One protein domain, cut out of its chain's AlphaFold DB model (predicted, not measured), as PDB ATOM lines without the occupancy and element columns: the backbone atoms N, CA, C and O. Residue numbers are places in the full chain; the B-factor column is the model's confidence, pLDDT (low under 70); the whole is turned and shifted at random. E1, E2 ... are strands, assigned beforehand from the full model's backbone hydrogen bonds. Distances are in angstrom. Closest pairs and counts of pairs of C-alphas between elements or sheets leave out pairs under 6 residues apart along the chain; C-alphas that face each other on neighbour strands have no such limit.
ATOM      1  N   TRP A  50     262.082 198.502 163.193       80.81
ATOM      2  CA  TRP A  50     262.422 198.008 161.867       80.81
ATOM      3  C   TRP A  50     262.475 199.159 160.880       80.81
ATOM      4  O   TRP A  50     261.883 200.220 161.067       80.81
ATOM      5  N   GLY A  51     263.194 198.932 159.798       77.94
ATOM      6  CA  GLY A  51     263.317 199.906 158.733       77.94
ATOM      7  C   GLY A  51     264.158 199.359 157.597       77.94
ATOM      8  O   GLY A  51     264.608 198.208 157.609       77.94
ATOM      9  N   TYR A  52     264.371 200.205 156.606       77.12
ATOM     10  CA  TYR A  52     265.033 199.824 155.377       77.12
ATOM     11  C   TYR A  52     266.461 200.385 155.326       77.12
ATOM     12  O   TYR A  52     266.672 201.597 155.275       77.12
ATOM     13  N   ASP A  53     267.454 199.491 155.339       76.69
ATOM     14  CA  ASP A  53     268.872 199.835 155.277       76.69
ATOM     15  C   ASP A  53     269.249 200.039 153.818       76.69
ATOM     16  O   ASP A  53     269.563 199.107 153.078       76.69
ATOM     17  N   SER A  54     269.206 201.299 153.413       74.44
ATOM     18  CA  SER A  54     269.492 201.709 152.043       74.44
ATOM     19  C   SER A  54     270.919 201.419 151.570       74.44
ATOM     20  O   SER A  54     271.139 201.383 150.356       74.44
ATOM     21  N   VAL A  55     271.879 201.225 152.484       80.06
ATOM     22  CA  VAL A  55     273.273 200.900 152.150       80.06
ATOM     23  C   VAL A  55     273.380 199.418 151.821       80.06
ATOM     24  O   VAL A  55     273.950 199.059 150.794       80.06
ATOM     25  N   ASN A  56     272.795 198.568 152.668       73.06
ATOM     26  CA  ASN A  56     272.855 197.114 152.521       73.06
ATOM     27  C   ASN A  56     271.682 196.516 151.725       73.06
ATOM     28  O   ASN A  56     271.672 195.311 151.492       73.06
ATOM     29  N   LYS A  57     270.725 197.341 151.285       70.25
ATOM     30  CA  LYS A  57     269.559 196.936 150.479       70.25
ATOM     31  C   LYS A  57     268.719 195.846 151.148       70.25
ATOM     32  O   LYS A  57     268.357 194.845 150.537       70.25
ATOM     33  N   ALA A  58     268.440 196.019 152.439       70.38
ATOM     34  CA  ALA A  58     267.709 195.034 153.231       70.38
ATOM     35  C   ALA A  58     266.822 195.702 154.283       70.38
ATOM     36  O   ALA A  58     267.222 196.685 154.909       70.38
ATOM     37  N   PHE A  59     265.638 195.134 154.526       75.44
ATOM     38  CA  PHE A  59     264.923 195.428 155.764       75.44
ATOM     39  C   PHE A  59     265.676 194.802 156.932       75.44
ATOM     40  O   PHE A  59     266.126 193.654 156.872       75.44
ATOM     41  N   ARG A  60     265.842 195.585 157.990       79.31
ATOM     42  CA  ARG A  60     266.511 195.170 159.217       79.31
ATOM     43  C   ARG A  60     265.599 195.449 160.395       79.31
ATOM     44  O   ARG A  60     264.831 196.407 160.356       79.31
ATOM     45  N   TYR A  61     265.710 194.633 161.433       79.31
ATOM     46  CA  TYR A  61     265.109 194.916 162.733       79.31
ATOM     47  C   TYR A  61     266.202 195.062 163.789       79.31
ATOM     48  O   TYR A  61     267.239 194.406 163.716       79.31
ATOM     49  N   CYS A  62     265.980 195.928 164.765       82.56
ATOM     50  CA  CYS A  62     266.823 196.086 165.936       82.56
ATOM     51  C   CYS A  62     266.494 194.966 166.933       82.56
ATOM     52  O   CYS A  62     265.366 194.867 167.412       82.56
ATOM     53  N   ASP A  63     267.459 194.111 167.270       71.44
ATOM     54  CA  ASP A  63     267.298 193.046 168.277       71.44
ATOM     55  C   ASP A  63     267.474 193.550 169.727       71.44
ATOM     56  O   ASP A  63     267.462 192.769 170.678       71.44
ATOM     57  N   GLY A  64     267.627 194.870 169.890       77.00
ATOM     58  CA  GLY A  64     267.928 195.552 171.148       77.00
ATOM     59  C   GLY A  64     269.407 195.881 171.339       77.00
ATOM     60  O   GLY A  64     269.751 196.587 172.280       77.00
ATOM     61  N   THR A  65     270.297 195.388 170.476       81.88
ATOM     62  CA  THR A  65     271.725 195.747 170.480       81.88
ATOM     63  C   THR A  65     272.261 196.006 169.072       81.88
ATOM     64  O   THR A  65     273.049 196.928 168.871       81.88
ATOM     65  N   ASN A  66     271.831 195.223 168.082       81.62
ATOM     66  CA  ASN A  66     272.260 195.317 166.694       81.62
ATOM     67  C   ASN A  66     271.064 195.305 165.740       81.62
ATOM     68  O   ASN A  66     270.017 194.722 166.015       81.62
ATOM     69  N   TYR A  67     271.252 195.906 164.566       78.19
ATOM     70  CA  TYR A  67     270.340 195.686 163.452       78.19
ATOM     71  C   TYR A  67     270.640 194.333 162.798       78.19
ATOM     72  O   TYR A  67     271.670 194.159 162.142       78.19
ATOM     73  N   ALA A  68     269.729 193.382 162.969       73.38
ATOM     74  CA  ALA A  68     269.748 192.093 162.302       73.38
ATOM     75  C   ALA A  68     269.044 192.192 160.939       73.38
ATOM     76  O   ALA A  68     267.995 192.823 160.798       73.38
ATOM     77  N   SER A  69     269.636 191.569 159.918       75.81
ATOM     78  CA  SER A  69     269.031 191.463 158.586       75.81
ATOM     79  C   SER A  69     267.773 190.599 158.655       75.81
ATOM     80  O   SER A  69     267.826 189.499 159.207       75.81
ATOM     81  N   MET A  70     266.661 191.048 158.065       69.00
ATOM     82  CA  MET A  70     265.487 190.200 157.807       69.00
ATOM     83  C   MET A  70     265.738 189.290 156.593       69.00
ATOM     84  O   MET A  70     264.918 189.184 155.685       69.00
ATOM     85  N   GLU A  71     266.915 188.670 156.531       60.69
ATOM     86  CA  GLU A  71     267.248 187.713 155.484       60.69
ATOM     87  C   GLU A  71     266.380 186.465 155.651       60.69
ATOM     88  O   GLU A  71     266.450 185.772 156.667       60.69
ATOM     89  N   SER A  72     265.562 186.171 154.642       54.25
ATOM     90  CA  SER A  72     264.897 184.878 154.525       54.25
ATOM     91  C   SER A  72     265.714 183.959 153.625       54.25
ATOM     92  O   SER A  72     266.211 184.353 152.566       54.25
ATOM     93  N   SER A  73     265.887 182.726 154.094       51.53
ATOM     94  CA  SER A  73     266.648 181.674 153.442       51.53
ATOM     95  C   SER A  73     265.951 181.171 152.174       51.53
ATOM     96  O   SER A  73     264.839 180.660 152.231       51.53
ATOM     97  N   THR A  74     266.695 181.235 151.069       43.25
ATOM     98  CA  THR A  74     266.542 180.493 149.801       43.25
ATOM     99  C   THR A  74     265.264 180.700 148.970       43.25
ATOM    100  O   THR A  74     264.329 179.914 149.026       43.25
ATOM    101  N   THR A  75     265.386 181.654 148.036       49.03
ATOM    102  CA  THR A  75     264.926 181.659 146.625       49.03
ATOM    103  C   THR A  75     263.435 181.493 146.300       49.03
ATOM    104  O   THR A  75     263.053 180.591 145.553       49.03
ATOM    105  N   ALA A  76     262.648 182.523 146.613       57.25
ATOM    106  CA  ALA A  76     261.560 182.960 145.735       57.25
ATOM    107  C   ALA A  76     262.135 183.716 144.515       57.25
ATOM    108  O   ALA A  76     262.115 184.935 144.461       57.25
ATOM    109  N   GLY A  77     262.687 183.010 143.523       73.44
ATOM    110  CA  GLY A  77     263.065 183.593 142.218       73.44
ATOM    111  C   GLY A  77     263.853 184.924 142.249       73.44
ATOM    112  O   GLY A  77     264.543 185.250 143.211       73.44
ATOM    113  N   SER A  78     263.776 185.696 141.159       81.62
ATOM    114  CA  SER A  78     264.331 187.057 141.077       81.62
ATOM    115  C   SER A  78     263.201 188.084 141.049       81.62
ATOM    116  O   SER A  78     262.167 187.848 140.424       81.62
ATOM    117  N   CYS A  79     263.419 189.231 141.691       86.31
ATOM    118  CA  CYS A  79     262.559 190.412 141.597       86.31
ATOM    119  C   CYS A  79     263.226 191.550 140.800       86.31
ATOM    120  O   CYS A  79     262.850 192.712 140.933       86.31
ATOM    121  N   ALA A  80     264.232 191.240 139.972       87.12
ATOM    122  CA  ALA A  80     264.927 192.239 139.165       87.12
ATOM    123  C   ALA A  80     263.944 193.014 138.267       87.12
ATOM    124  O   ALA A  80     263.222 192.431 137.461       87.12
ATOM    125  N   GLY A  81     263.936 194.343 138.406       85.00
ATOM    126  CA  GLY A  81     263.022 195.241 137.687       85.00
ATOM    127  C   GLY A  81     261.732 195.584 138.440       85.00
ATOM    128  O   GLY A  81     260.980 196.438 137.976       85.00
ATOM    129  N   VAL A  82     261.492 194.977 139.604       84.81
ATOM    130  CA  VAL A  82     260.452 195.399 140.548       84.81
ATOM    131  C   VAL A  82     261.036 196.455 141.490       84.81
ATOM    132  O   VAL A  82     262.202 196.371 141.880       84.81
ATOM    133  N   THR A  83     260.245 197.470 141.851       81.12
ATOM    134  CA  THR A  83     260.666 198.499 142.812       81.12
ATOM    135  C   THR A  83     261.016 197.850 144.149       81.12
ATOM    136  O   THR A  83     260.233 197.076 144.703       81.12
ATOM    137  N   GLU A  84     262.188 198.169 144.680       76.31
ATOM    138  CA  GLU A  84     262.620 197.682 145.985       76.31
ATOM    139  C   GLU A  84     261.636 198.084 147.099       76.31
ATOM    140  O   GLU A  84     261.100 199.191 147.105       76.31
ATOM    141  N   GLY A  85     261.366 197.153 148.014       67.50
ATOM    142  CA  GLY A  85     260.351 197.274 149.058       67.50
ATOM    143  C   GLY A  85     258.931 196.901 148.626       67.50
ATOM    144  O   GLY A  85     258.042 196.878 149.472       67.50
ATOM    145  N   THR A  86     258.698 196.567 147.349       75.25
ATOM    146  CA  THR A  86     257.387 196.067 146.898       75.25
ATOM    147  C   THR A  86     257.033 194.791 147.650       75.25
ATOM    148  O   THR A  86     257.810 193.837 147.628       75.25
ATOM    149  N   LEU A  87     255.859 194.785 148.284       78.88
ATOM    150  CA  LEU A  87     255.251 193.626 148.928       78.88
ATOM    151  C   LEU A  87     254.370 192.884 147.909       78.88
ATOM    152  O   LEU A  87     253.556 193.507 147.229       78.88
ATOM    153  N   GLU A  88     254.504 191.566 147.818       77.81
ATOM    154  CA  GLU A  88     253.684 190.694 146.973       77.81
ATOM    155  C   GLU A  88     253.221 189.482 147.789       77.81
ATOM    156  O   GLU A  88     253.944 188.999 148.657       77.81
ATOM    157  N   TYR A  89     252.020 188.978 147.513       73.50
ATOM    158  CA  TYR A  89     251.576 187.687 148.033       73.50
ATOM    159  C   TYR A  89     251.873 186.588 147.006       73.50
ATOM    160  O   TYR A  89     251.330 186.599 145.899       73.50
ATOM    161  N   ASP A  90     252.741 185.646 147.363       76.56
ATOM    162  CA  ASP A  90     253.061 184.467 146.567       76.56
ATOM    163  C   ASP A  90     251.992 183.388 146.760       76.56
ATOM    164  O   ASP A  90     251.936 182.708 147.785       76.56
ATOM    165  N   THR A  91     251.134 183.212 145.757       70.81
ATOM    166  CA  THR A  91     250.051 182.218 145.792       70.81
ATOM    167  C   THR A  91     250.540 180.776 145.677       70.81
ATOM    168  O   THR A  91     249.800 179.862 146.029       70.81
ATOM    169  N   GLY A  92     251.763 180.545 145.185       75.38
ATOM    170  CA  GLY A  92     252.351 179.209 145.105       75.38
ATOM    171  C   GLY A  92     252.843 178.715 146.463       75.38
ATOM    172  O   GLY A  92     252.737 177.526 146.758       75.38
ATOM    173  N   LEU A  93     253.349 179.637 147.286       72.75
ATOM    174  CA  LEU A  93     253.873 179.361 148.627       72.75
ATOM    175  C   LEU A  93     252.917 179.767 149.759       72.75
ATOM    176  O   LEU A  93     253.224 179.504 150.915       72.75
ATOM    177  N   ASN A  94     251.765 180.367 149.434       69.50
ATOM    178  CA  ASN A  94     250.796 180.936 150.378       69.50
ATOM    179  C   ASN A  94     251.417 181.916 151.381       69.50
ATOM    180  O   ASN A  94     251.090 181.912 152.563       69.50
ATOM    181  N   ASN A  95     252.317 182.771 150.899       73.56
ATOM    182  CA  ASN A  95     253.094 183.626 151.778       73.56
ATOM    183  C   ASN A  95     253.296 185.033 151.217       73.56
ATOM    184  O   ASN A  95     253.381 185.224 150.006       73.56
ATOM    185  N   PHE A  96     253.436 186.027 152.091       78.12
ATOM    186  CA  PHE A  96     253.946 187.327 151.680       78.12
ATOM    187  C   PHE A  96     255.441 187.235 151.370       78.12
ATOM    188  O   PHE A  96     256.196 186.480 151.984       78.12
ATOM    189  N   LYS A  97     255.886 188.059 150.428       80.88
ATOM    190  CA  LYS A  97     257.289 188.296 150.103       80.88
ATOM    191  C   LYS A  97     257.507 189.776 149.804       80.88
ATOM    192  O   LYS A  97     256.592 190.458 149.352       80.88
ATOM    193  N   PHE A  98     258.710 190.288 150.031       83.00
ATOM    194  CA  PHE A  98     259.095 191.636 149.608       83.00
ATOM    195  C   PHE A  98     260.324 191.607 148.700       83.00
ATOM    196  O   PHE A  98     261.181 190.736 148.827       83.00
ATOM    197  N   CYS A  99     260.422 192.545 147.759       81.38
ATOM    198  CA  CYS A  99     261.571 192.639 146.859       81.38
ATOM    199  C   CYS A  99     262.706 193.446 147.503       81.38
ATOM    200  O   CYS A  99     262.505 194.604 147.860       81.38
ATOM    201  N   ASN A 100     263.918 192.892 147.585       72.50
ATOM    202  CA  ASN A 100     265.119 193.624 148.032       72.50
ATOM    203  C   ASN A 100     265.899 194.282 146.869       72.50
ATOM    204  O   ASN A 100     267.110 194.477 146.923       72.50
ATOM    205  N   GLY A 101     265.213 194.520 145.750       78.50
ATOM    206  CA  GLY A 101     265.782 195.043 144.507       78.50
ATOM    207  C   GLY A 101     266.402 193.987 143.584       78.50
ATOM    208  O   GLY A 101     266.606 194.267 142.405       78.50
ATOM    209  N   THR A 102     266.682 192.770 144.070       81.88
ATOM    210  CA  THR A 102     267.236 191.677 143.238       81.88
ATOM    211  C   THR A 102     266.489 190.352 143.406       81.88
ATOM    212  O   THR A 102     266.201 189.678 142.414       81.88
ATOM    213  N   ASN A 103     266.143 189.987 144.638       82.38
ATOM    214  CA  ASN A 103     265.485 188.736 145.002       82.38
ATOM    215  C   ASN A 103     264.231 189.013 145.834       82.38
ATOM    216  O   ASN A 103     264.156 190.013 146.556       82.38
ATOM    217  N   TRP A 104     263.261 188.105 145.765       82.25
ATOM    218  CA  TRP A 104     262.162 188.131 146.716       82.25
ATOM    219  C   TRP A 104     262.583 187.505 148.045       82.25
ATOM    220  O   TRP A 104     263.269 186.482 148.076       82.25
ATOM    221  N   ILE A 105     262.147 188.129 149.133       76.25
ATOM    222  CA  ILE A 105     262.386 187.719 150.512       76.25
ATOM    223  C   ILE A 105     261.042 187.331 151.127       76.25
ATOM    224  O   ILE A 105     260.157 188.174 151.236       76.25
ATOM    225  N   GLU A 106     260.872 186.063 151.494       76.25
ATOM    226  CA  GLU A 106     259.610 185.518 152.015       76.25
ATOM    227  C   GLU A 106     259.435 185.753 153.524       76.25
ATOM    228  O   GLU A 106     260.386 185.611 154.297       76.25
ATOM    229  N   PHE A 107     258.205 186.023 153.961       73.50
ATOM    230  CA  PHE A 107     257.825 186.132 155.372       73.50
ATOM    231  C   PHE A 107     257.523 184.748 155.947       73.50
ATOM    232  O   PHE A 107     256.374 184.367 155.930       73.50
ATOM    233  N   ALA A 108     258.495 183.955 156.403       66.38
ATOM    234  CA  ALA A 108     258.291 182.568 156.884       66.38
ATOM    235  C   ALA A 108     256.835 182.198 157.304       66.38
ATOM    236  O   ALA A 108     256.398 182.553 158.402       66.38
ATOM    237  N   ASP A 109     256.095 181.510 156.419       56.38
ATOM    238  CA  ASP A 109     254.736 181.039 156.705       56.38
ATOM    239  C   ASP A 109     254.855 179.875 157.682       56.38
ATOM    240  O   ASP A 109     255.447 178.832 157.388       56.38
ATOM    241  N   ASN A 110     254.365 180.085 158.893       54.97
ATOM    242  CA  ASN A 110     254.359 179.061 159.911       54.97
ATOM    243  C   ASN A 110     252.888 178.766 160.186       54.97
ATOM    244  O   ASN A 110     252.274 179.392 161.048       54.97
ATOM    245  N   GLY A 111     252.324 177.804 159.443       48.19
ATOM    246  CA  GLY A 111     250.920 177.360 159.548       48.19
ATOM    247  C   GLY A 111     250.497 176.874 160.944       48.19
ATOM    248  O   GLY A 111     249.343 176.551 161.210       48.19
ATOM    249  N   SER A 112     251.429 176.835 161.883       53.62
ATOM    250  CA  SER A 112     251.168 177.103 163.287       53.62
ATOM    251  C   SER A 112     252.240 178.083 163.688       53.62
ATOM    252  O   SER A 112     253.414 177.746 163.558       53.62
ATOM    253  N   ALA A 113     251.868 179.285 164.113       52.62
ATOM    254  CA  ALA A 113     252.830 180.286 164.519       52.62
ATOM    255  C   ALA A 113     253.759 179.617 165.568       52.62
ATOM    256  O   ALA A 113     253.380 179.506 166.730       52.62
ATOM    257  N   GLY A 114     254.967 179.185 165.177       63.56
ATOM    258  CA  GLY A 114     255.847 178.346 165.998       63.56
ATOM    259  C   GLY A 114     256.322 179.054 167.266       63.56
ATOM    260  O   GLY A 114     255.978 180.206 167.507       63.56
ATOM    261  N   SER A 115     257.134 178.413 168.106       63.97
ATOM    262  CA  SER A 115     257.656 179.075 169.313       63.97
ATOM    263  C   SER A 115     258.329 180.411 168.963       63.97
ATOM    264  O   SER A 115     259.305 180.428 168.206       63.97
ATOM    265  N   CYS A 116     257.804 181.515 169.510       69.69
ATOM    266  CA  CYS A 116     258.363 182.859 169.363       69.69
ATOM    267  C   CYS A 116     259.734 182.910 170.046       69.69
ATOM    268  O   CYS A 116     259.838 183.193 171.231       69.69
ATOM    269  N   SER A 117     260.771 182.541 169.300       66.31
ATOM    270  CA  SER A 117     262.145 182.373 169.791       66.31
ATOM    271  C   SER A 117     263.117 183.369 169.164       66.31
ATOM    272  O   SER A 117     264.233 183.525 169.651       66.31
ATOM    273  N   VAL A 118     262.692 184.062 168.103       63.69
ATOM    274  CA  VAL A 118     263.484 185.070 167.395       63.69
ATOM    275  C   VAL A 118     262.704 186.377 167.401       63.69
ATOM    276  O   VAL A 118     261.689 186.496 166.715       63.69
ATOM    277  N   SER A 119     263.164 187.336 168.206       70.19
ATOM    278  CA  SER A 119     262.597 188.689 168.241       70.19
ATOM    279  C   SER A 119     262.670 189.356 166.863       70.19
ATOM    280  O   SER A 119     263.548 189.028 166.077       70.19
ATOM    281  N   GLY A 120     261.724 190.239 166.547       60.59
ATOM    282  CA  GLY A 120     261.600 190.949 165.271       60.59
ATOM    283  C   GLY A 120     261.094 190.119 164.089       60.59
ATOM    284  O   GLY A 120     260.866 190.668 163.013       60.59
ATOM    285  N   ARG A 121     260.880 188.808 164.253       68.12
ATOM    286  CA  ARG A 121     260.305 187.982 163.187       68.12
ATOM    287  C   ARG A 121     258.836 188.348 162.965       68.12
ATOM    288  O   ARG A 121     258.037 188.234 163.893       68.12
ATOM    289  N   ILE A 122     258.492 188.714 161.732       73.44
ATOM    290  CA  ILE A 122     257.108 188.876 161.275       73.44
ATOM    291  C   ILE A 122     256.638 187.538 160.698       73.44
ATOM    292  O   ILE A 122     257.307 186.965 159.839       73.44
ATOM    293  N   GLU A 123     255.510 187.035 161.183       74.69
ATOM    294  CA  GLU A 123     254.887 185.790 160.732       74.69
ATOM    295  C   GLU A 123     253.417 186.052 160.397       74.69
ATOM    296  O   GLU A 123     252.721 186.746 161.141       74.69
ATOM    297  N   TYR A 124     252.927 185.476 159.302       69.88
ATOM    298  CA  TYR A 124     251.497 185.438 159.013       69.88
ATOM    299  C   TYR A 124     250.897 184.167 159.622       69.88
ATOM    300  O   TYR A 124     251.380 183.066 159.372       69.88
ATOM    301  N   ASN A 125     249.872 184.309 160.464       72.50
ATOM    302  CA  ASN A 125     249.142 183.182 161.028       72.50
ATOM    303  C   ASN A 125     247.925 182.877 160.154       72.50
ATOM    304  O   ASN A 125     246.872 183.488 160.311       72.50
ATOM    305  N   THR A 126     248.054 181.884 159.277       66.62
ATOM    306  CA  THR A 126     246.979 181.431 158.378       66.62
ATOM    307  C   THR A 126     245.757 180.849 159.101       66.62
ATOM    308  O   THR A 126     244.700 180.714 158.498       66.62
ATOM    309  N   GLY A 127     245.871 180.494 160.387       77.38
ATOM    310  CA  GLY A 127     244.746 180.002 161.185       77.38
ATOM    311  C   GLY A 127     243.866 181.108 161.775       77.38
ATOM    312  O   GLY A 127     242.692 180.858 162.045       77.38
ATOM    313  N   THR A 128     244.423 182.303 161.997       77.31
ATOM    314  CA  THR A 128     243.694 183.466 162.544       77.31
ATOM    315  C   THR A 128     243.605 184.645 161.576       77.31
ATOM    316  O   THR A 128     242.956 185.630 161.905       77.31
ATOM    317  N   ASP A 129     244.213 184.540 160.392       74.19
ATOM    318  CA  ASP A 129     244.344 185.615 159.401       74.19
ATOM    319  C   ASP A 129     245.019 186.885 159.961       74.19
ATOM    320  O   ASP A 129     244.691 188.014 159.596       74.19
ATOM    321  N   GLU A 130     246.001 186.706 160.854       76.38
ATOM    322  CA  GLU A 130     246.705 187.801 161.535       76.38
ATOM    323  C   GLU A 130     248.197 187.834 161.193       76.38
ATOM    324  O   GLU A 130     248.903 186.825 161.280       76.38
ATOM    325  N   VAL A 131     248.719 189.029 160.904       76.12
ATOM    326  CA  VAL A 131     250.165 189.288 160.919       76.12
ATOM    327  C   VAL A 131     250.594 189.461 162.372       76.12
ATOM    328  O   VAL A 131     250.050 190.291 163.091       76.12
ATOM    329  N   ASN A 132     251.575 188.680 162.807       78.06
ATOM    330  CA  ASN A 132     252.140 188.718 164.147       78.06
ATOM    331  C   ASN A 132     253.615 189.113 164.077       78.06
ATOM    332  O   ASN A 132     254.348 188.626 163.220       78.06
ATOM    333  N   MET A 133     254.080 189.929 165.020       78.81
ATOM    334  CA  MET A 133     255.502 190.155 165.255       78.81
ATOM    335  C   MET A 133     255.915 189.462 166.555       78.81
ATOM    336  O   MET A 133     255.297 189.626 167.608       78.81
ATOM    337  N   CYS A 134     256.956 188.641 166.479       78.50
ATOM    338  CA  CYS A 134     257.550 187.995 167.638       78.50
ATOM    339  C   CYS A 134     258.505 188.974 168.331       78.50
ATOM    340  O   CYS A 134     259.380 189.528 167.682       78.50
ATOM    341  N   ASN A 135     258.396 189.160 169.647       75.44
ATOM    342  CA  ASN A 135     259.342 189.970 170.438       75.44
ATOM    343  C   ASN A 135     260.414 189.118 171.155       75.44
ATOM    344  O   ASN A 135     261.048 189.561 172.111       75.44
ATOM    345  N   GLY A 136     260.576 187.860 170.734       73.88
ATOM    346  CA  GLY A 136     261.504 186.889 171.318       73.88
ATOM    347  C   GLY A 136     260.911 186.033 172.437       73.88
ATOM    348  O   GLY A 136     261.561 185.085 172.865       73.88
ATOM    349  N   THR A 137     259.689 186.327 172.896       74.69
ATOM    350  CA  THR A 137     258.967 185.491 173.876       74.69
ATOM    351  C   THR A 137     257.479 185.353 173.569       74.69
ATOM    352  O   THR A 137     256.920 184.261 173.669       74.69
ATOM    353  N   THR A 138     256.830 186.435 173.148       78.00
ATOM    354  CA  THR A 138     255.403 186.490 172.823       78.00
ATOM    355  C   THR A 138     255.174 187.009 171.414       78.00
ATOM    356  O   THR A 138     255.939 187.822 170.891       78.00
ATOM    357  N   LYS A 139     254.077 186.559 170.814       78.88
ATOM    358  CA  LYS A 139     253.574 187.096 169.552       78.88
ATOM    359  C   LYS A 139     252.571 188.178 169.872       78.88
ATOM    360  O   LYS A 139     251.663 187.941 170.662       78.88
ATOM    361  N   ALA A 140     252.767 189.341 169.283       74.69
ATOM    362  CA  ALA A 140     251.785 190.401 169.317       74.69
ATOM    363  C   ALA A 140     251.395 190.724 167.879       74.69
ATOM    364  O   ALA A 140     252.250 190.755 166.990       74.69
ATOM    365  N   ILE A 141     250.112 190.990 167.663       67.94
ATOM    366  CA  ILE A 141     249.670 191.704 166.470       67.94
ATOM    367  C   ILE A 141     250.431 193.037 166.488       67.94
ATOM    368  O   ILE A 141     250.444 193.675 167.546       67.94
TER     369      ILE A 141
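AT A GLANCE: This is residues 50 to 141 of the 281 residues of an uncharacterized protein of Zetaproteobacteria bacterium (UniProt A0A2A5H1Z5). Three small strand units sit at the corners of a triangle, with few contacts between their strands: the three-stranded sheet E1 E2 E3, the curled four-stranded sheet E4 E7 E6 E5, and the hairpin E8 and E9. The stretch 70 to 75 leads from the first unit to the second, and the long stretch 107 to 121 from the second to the third. The printed part has 92 residues with no named helix and nine named strands, E1 to E9 in order along it; the sheets are antiparallel, and the class is all strand, though only 37 residues are in named elements. The whole is compact, with a radius of gyration of the C-alphas of 13.2 A and spans of 36 by 35 by 20 A.

HOW THE PARTS SIT: Start at residues 50 to 53, E1, then go on to E2, residues 58 to 62, and E3, residues 67 to 69; they form a meander, each strand the antiparallel neighbour of the one before. Look for N 53 and O 58 at 2.8 A, and for N 68 and O 61 at 2.8 A. Next come E4, residues 76 to 78, E5, 87 to 90, E6, 95 to 99, and E7, 103 to 106, a Greek key: E5 E6 E7 are a meander and E4 is the antiparallel neighbour of E7. N 88 and O 97 are 2.8 A apart, as are N 105 and O 98. Between E4 and E7 no backbone N and O are within hydrogen-bond range, but C-alphas 78 and 103 face each other at 4.4 A. This sheet is strongly twisted, with edge strands E4 and E5. Last, E8, residues 122 to 125, and E9, residues 130 to 134, form an antiparallel hairpin, with N 123 and O 132 at 2.8 A. The closest C-alphas of E6 and E8 are those of Asn 95 and Tyr 124, 7.6 A apart. E2 and E8 are apart, as are E3 and E7.

IN THESE COORDINATES: Find C-alpha 50 at (262.422, 198.008, 161.867), where E1 begins; it is 9.4 A long, E2 12.8 A and E3 6.6 A. E4 measures 6.8 A, E5 9.7 A, E6, from C-alpha 95 at (253.094, 183.626, 151.778), 13.3 A, and E7 9.7 A. E8 runs 9.8 A, and E9 12.4 A to C-alpha 134 at (257.550, 187.995, 167.638).

THE WHOLE: The C-alphas farthest apart, those of Gly 81 and Thr 137, are 37.7 A apart. The printed part has no cut, and its one long link is E7 to E8. Residues 133 to 134 of E9 pair antiparallel with 139 to 140. The mean pLDDT of the printed part is 72.7; 25 residues are under 70, among them 70 to 76 and 108 to 118.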